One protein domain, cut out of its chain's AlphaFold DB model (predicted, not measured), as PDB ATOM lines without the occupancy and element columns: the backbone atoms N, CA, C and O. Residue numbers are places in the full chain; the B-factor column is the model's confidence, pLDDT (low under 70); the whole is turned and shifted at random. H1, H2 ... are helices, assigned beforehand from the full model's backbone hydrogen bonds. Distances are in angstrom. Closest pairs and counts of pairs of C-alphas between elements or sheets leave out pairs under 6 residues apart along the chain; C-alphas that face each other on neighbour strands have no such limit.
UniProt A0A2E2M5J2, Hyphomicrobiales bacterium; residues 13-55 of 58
ATOM      1  N   THR A  13     133.456 107.296 104.579       68.00
ATOM      2  CA  THR A  13     133.277 108.278 105.650       68.00
ATOM      3  C   THR A  13     134.582 108.916 106.112       68.00
ATOM      4  O   THR A  13     134.611 110.124 106.328       68.00
ATOM      5  N   ASP A  14     135.663 108.152 106.237       81.44
ATOM      6  CA  ASP A  14     136.933 108.649 106.771       81.44
ATOM      7  C   ASP A  14     137.688 109.443 105.711       81.44
ATOM      8  O   ASP A  14     138.153 110.544 105.991       81.44
ATOM      9  N   ALA A  15     137.678 108.979 104.458       86.94
ATOM     10  CA  ALA A  15     138.210 109.753 103.338       86.94
ATOM     11  C   ALA A  15     137.478 111.099 103.172       86.94
ATOM     12  O   ALA A  15     138.114 112.139 102.999       86.94
ATOM     13  N   ARG A  16     136.140 111.109 103.287       88.50
ATOM     14  CA  ARG A  16     135.340 112.343 103.226       88.50
ATOM     15  C   ARG A  16     135.648 113.285 104.389       88.50
ATOM     16  O   ARG A  16     135.742 114.489 104.169       88.50
ATOM     17  N   ARG A  17     135.802 112.758 105.608       92.38
ATOM     18  CA  ARG A  17     136.158 113.545 106.801       92.38
ATOM     19  C   ARG A  17     137.546 114.157 106.671       92.38
ATOM     20  O   ARG A  17     137.686 115.352 106.902       92.38
ATOM     21  N   ILE A  18     138.535 113.374 106.239       93.00
ATOM     22  CA  ILE A  18     139.900 113.856 105.999       93.00
ATOM     23  C   ILE A  18     139.883 114.953 104.932       93.00
ATOM     24  O   ILE A  18     140.399 116.037 105.175       93.00
ATOM     25  N   ALA A  19     139.226 114.724 103.792       93.56
ATOM     26  CA  ALA A  19     139.096 115.735 102.745       93.56
ATOM     27  C   ALA A  19     138.400 117.013 103.249       93.56
ATOM     28  O   ALA A  19     138.855 118.114 102.951       93.56
ATOM     29  N   GLY A  20     137.340 116.878 104.053       95.62
ATOM     30  CA  GLY A  20     136.652 118.013 104.672       95.62
ATOM     31  C   GLY A  20     137.548 118.795 105.635       95.62
ATOM     32  O   GLY A  20     137.598 120.018 105.563       95.62
ATOM     33  N   MET A  21     138.312 118.106 106.485       96.88
ATOM     34  CA  MET A  21     139.289 118.743 107.371       96.88
ATOM     35  C   MET A  21     140.386 119.458 106.583       96.88
ATOM     36  O   MET A  21     140.718 120.593 106.908       96.88
ATOM     37  N   MET A  22     140.919 118.839 105.526       97.19
ATOM     38  CA  MET A  22     141.926 119.472 104.671       97.19
ATOM     39  C   MET A  22     141.370 120.711 103.966       97.19
ATOM     40  O   MET A  22     142.049 121.732 103.911       97.19
ATOM     41  N   ALA A  23     140.124 120.664 103.485       96.62
ATOM     42  CA  ALA A  23     139.464 121.814 102.876       96.62
ATOM     43  C   ALA A  23     139.257 122.960 103.880       96.62
ATOM     44  O   ALA A  23     139.525 124.113 103.549       96.62
ATOM     45  N   LEU A  24     138.837 122.653 105.114       97.62
ATOM     46  CA  LEU A  24     138.698 123.651 106.181       97.62
ATOM     47  C   LEU A  24     140.045 124.265 106.571       97.62
ATOM     48  O   LEU A  24     140.129 125.477 106.739       97.62
ATOM     49  N   LEU A  25     141.099 123.452 106.683       97.69
ATOM     50  CA  LEU A  25     142.448 123.938 106.976       97.69
ATOM     51  C   LEU A  25     142.982 124.823 105.850       97.69
ATOM     52  O   LEU A  25     143.507 125.897 106.123       97.69
ATOM     53  N   LEU A  26     142.814 124.407 104.593       95.94
ATOM     54  CA  LEU A  26     143.236 125.186 103.432       95.94
ATOM     55  C   LEU A  26     142.469 126.511 103.336       95.94
ATOM     56  O   LEU A  26     143.077 127.563 103.154       95.94
ATOM     57  N   GLY A  27     141.145 126.473 103.494       94.00
ATOM     58  CA  GLY A  27     140.306 127.670 103.498       94.00
ATOM     59  C   GLY A  27     140.655 128.612 104.651       94.00
ATOM     60  O   GLY A  27     140.811 129.812 104.441       94.00
ATOM     61  N   GLY A  28     140.863 128.067 105.853       95.06
ATOM     62  CA  GLY A  28     141.332 128.825 107.008       95.06
ATOM     63  C   GLY A  28     142.686 129.484 106.747       95.06
ATOM     64  O   GLY A  28     142.827 130.688 106.949       95.06
ATOM     65  N   LEU A  29     143.659 128.732 106.225       93.19
ATOM     66  CA  LEU A  29     144.975 129.262 105.870       93.19
ATOM     67  C   LEU A  29     144.878 130.397 104.847       93.19
ATOM     68  O   LEU A  29     145.607 131.369 104.974       93.19
ATOM     69  N   MET A  30     143.985 130.312 103.864       90.25
ATOM     70  CA  MET A  30     143.786 131.394 102.894       90.25
ATOM     71  C   MET A  30     143.215 132.655 103.554       90.25
ATOM     72  O   MET A  30     143.749 133.745 103.361       90.25
ATOM     73  N   ILE A  31     142.177 132.512 104.385       90.00
ATOM     74  CA  ILE A  31     141.549 133.646 105.081       90.00
ATOM     75  C   ILE A  31     142.554 134.341 106.003       90.00
ATOM     76  O   ILE A  31     142.718 135.556 105.930       90.00
ATOM     77  N   PHE A  32     143.247 133.584 106.855       89.12
ATOM     78  CA  PHE A  32     144.185 134.163 107.817       89.12
ATOM     79  C   PHE A  32     145.520 134.546 107.173       89.12
ATOM     80  O   PHE A  32     146.071 135.597 107.477       89.12
ATOM     81  N   GLY A  33     146.034 133.710 106.274       88.19
ATOM     82  CA  GLY A  33     147.345 133.873 105.655       88.19
ATOM     83  C   GLY A  33     147.394 134.977 104.609       88.19
ATOM     84  O   GLY A  33     148.424 135.629 104.497       88.19
ATOM     85  N   VAL A  34     146.301 135.219 103.880       89.50
ATOM     86  CA  VAL A  34     146.231 136.294 102.880       89.50
ATOM     87  C   VAL A  34     145.388 137.475 103.362       89.50
ATOM     88  O   VAL A  34     145.784 138.630 103.210       89.50
ATOM     89  N   GLY A  35     144.245 137.213 104.003       85.19
ATOM     90  CA  GLY A  35     143.331 138.264 104.461       85.19
ATOM     91  C   GLY A  35     143.895 139.142 105.583       85.19
ATOM     92  O   GLY A  35     143.558 140.321 105.642       85.19
ATOM     93  N   LEU A  36     144.781 138.601 106.428       86.25
ATOM     94  CA  LEU A  36     145.482 139.340 107.492       86.25
ATOM     95  C   LEU A  36     146.991 139.464 107.229       86.25
ATOM     96  O   LEU A  36     147.767 139.727 108.150       86.25
ATOM     97  N   ALA A  37     147.429 139.247 105.987       86.44
ATOM     98  CA  ALA A  37     148.830 139.385 105.627       86.44
ATOM     99  C   ALA A  37     149.304 140.830 105.827       86.44
ATOM    100  O   ALA A  37     148.651 141.774 105.394       86.44
ATOM    101  N   HIS A  38     150.494 141.008 106.403       88.19
ATOM    102  CA  HIS A  38     151.157 142.317 106.411       88.19
ATOM    103  C   HIS A  38     151.684 142.709 105.015       88.19
ATOM    104  O   HIS A  38     151.916 143.880 104.733       88.19
ATOM    105  N   SER A  39     151.882 141.720 104.137       88.81
ATOM    106  CA  SER A  39     152.307 141.929 102.755       88.81
ATOM    107  C   SER A  39     151.137 142.419 101.905       88.81
ATOM    108  O   SER A  39     150.204 141.652 101.649       88.81
ATOM    109  N   SER A  40     151.224 143.661 101.419       87.12
ATOM    110  CA  SER A  40     150.256 144.225 100.470       87.12
ATOM    111  C   SER A  40     150.147 143.375  99.208       87.12
ATOM    112  O   SER A  40     149.046 143.050  98.794       87.12
ATOM    113  N   ALA A  41     151.272 142.888  98.675       88.56
ATOM    114  CA  ALA A  41     151.287 142.048  97.479       88.56
ATOM    115  C   ALA A  41     150.463 140.759  97.634       88.56
ATOM    116  O   ALA A  41     149.796 140.335  96.695       88.56
ATOM    117  N   LEU A  42     150.499 140.125  98.814       87.00
ATOM    118  CA  LEU A  42     149.733 138.900  99.051       87.00
ATOM    119  C   LEU A  42     148.234 139.212  99.154       87.00
ATOM    120  O   LEU A  42     147.425 138.506  98.558       87.00
ATOM    121  N   HIS A  43     147.880 140.285  99.867       87.31
ATOM    122  CA  HIS A  43     146.499 140.751 100.003       87.31
ATOM    123  C   HIS A  43     145.894 141.160  98.648       87.31
ATOM    124  O   HIS A  43     144.795 140.726  98.305       87.31
ATOM    125  N   ASP A  44     146.641 141.926  97.852       86.38
ATOM    126  CA  ASP A  44     146.234 142.398  96.527       86.38
ATOM    127  C   ASP A  44     146.056 141.226  95.551       86.38
ATOM    128  O   ASP A  44     145.043 141.155  94.862       86.38
ATOM    129  N   ALA A  45     146.946 140.225  95.579       84.00
ATOM    130  CA  ALA A  45     146.815 139.026  94.745       84.00
ATOM    131  C   ALA A  45     145.508 138.244  95.003       84.00
ATOM    132  O   ALA A  45     144.910 137.692  94.070       84.00
ATOM    133  N   ALA A  46     145.025 138.196  96.251       84.69
ATOM    134  CA  ALA A  46     143.720 137.601  96.547       84.69
ATOM    135  C   ALA A  46     142.554 138.430  95.992       84.69
ATOM    136  O   ALA A  46     141.593 137.851  95.474       84.69
ATOM    137  N   HIS A  47     142.632 139.763  96.049       84.00
ATOM    138  CA  HIS A  47     141.623 140.636  95.435       84.00
ATOM    139  C   HIS A  47     141.633 140.540  93.905       84.00
ATOM    140  O   HIS A  47     140.570 140.433  93.291       84.00
ATOM    141  N   ASP A  48     142.809 140.465  93.286       85.38
ATOM    142  CA  ASP A  48     142.974 140.319  91.836       85.38
ATOM    143  C   ASP A  48     142.436 138.991  91.314       85.38
ATOM    144  O   ASP A  48     141.878 138.918  90.216       85.38
ATOM    145  N   THR A  49     142.531 137.932  92.117       77.94
ATOM    146  CA  THR A  49     141.951 136.629  91.786       77.94
ATOM    147  C   THR A  49     140.426 136.737  91.646       77.94
ATOM    148  O   THR A  49     139.858 136.190  90.702       77.94
ATOM    149  N   ARG A  50     139.748 137.529  92.493       72.62
ATOM    150  CA  ARG A  50     138.305 137.804  92.352       72.62
ATOM    151  C   ARG A  50     137.977 138.549  91.058       72.62
ATOM    152  O   ARG A  50     136.975 138.221  90.425       72.62
ATOM    153  N   HIS A  51     138.802 139.513  90.656       79.31
ATOM    154  CA  HIS A  51     138.642 140.196  89.368       79.31
ATOM    155  C   HIS A  51     138.913 139.253  88.186       79.31
ATOM    156  O   HIS A  51     138.199 139.291  87.186       79.31
ATOM    157  N   SER A  52     139.877 138.343  88.338       74.00
ATOM    158  CA  SER A  52     140.245 137.342  87.335       74.00
ATOM    159  C   SER A  52     139.164 136.272  87.140       74.00
ATOM    160  O   SER A  52     138.933 135.837  86.019       74.00
ATOM    161  N   TYR A  53     138.428 135.893  88.192       66.62
ATOM    162  CA  TYR A  53     137.286 134.969  88.079       66.62
ATOM    163  C   TYR A  53     136.107 135.535  87.272       66.62
ATOM    164  O   TYR A  53     135.250 134.770  86.836       66.62
ATOM    165  N   GLY A  54     136.049 136.857  87.085       65.62
ATOM    166  CA  GLY A  54     135.073 137.523  86.225       65.62
ATOM    167  C   GLY A  54     135.522 137.665  84.771       65.62
ATOM    168  O   GLY A  54     134.774 138.243  83.982       65.62
ATOM    169  N   PHE A  55     136.716 137.177  84.397       61.53
ATOM    170  CA  PHE A  55     137.119 137.191  82.994       61.53
ATOM    171  C   PHE A  55     136.149 136.328  82.181       61.53
ATOM    172  O   PHE A  55     135.931 135.165  82.532       61.53
TER     173      PHE A  55
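Overview. This is residues 13 to 55 of the 58 residues of a protein of Hyphomicrobiales bacterium (UniProt A0A2E2M5J2). Two helices meet near their ends as an L: the long H1 makes the long arm and the shorter H2 turns off at its far end, with residues 36 to 39 as the corner. Most of H1, residues 13 to 29, sticks out free, and so do residues 48 to 55. The printed part has 43 residues with two named helices, H1 then H2, and no named strand; the class is all helix. It is only just loose, close to extended, with a radius of gyration of the C-alphas of 13.6 A, and flat, spanning 39 by 28 by 8 A.

Along the chain. H1, residues 13 to 35, is 31.6 A long and begins at C-alpha 13 (133.277, 108.278, 105.650). H2, residues 40 to 52, is 17.9 A long and ends at C-alpha 52 (140.245, 137.342, 87.335).

Arrangement. H1 touches H2 with residues 34 to 35 alone, and H2 touches H1 with residues 42 to 46 alone. Their closest C-alphas, those of Val 34 and His 43, are 5.3 A apart. They run opposite ways at a steep tilt of 62 degrees. In H1 every O i to N i+4 pair is within hydrogen-bond range; in H2, 8 of 9.

Size, cuts and confidence. The two C-alphas farthest apart, those of Thr 13 and Ser 40, are 40.1 A apart. The printed part has no cut, and the link from H1 to H2 is tight. Residue 13 and residues 53 to 55 have pLDDT under 70.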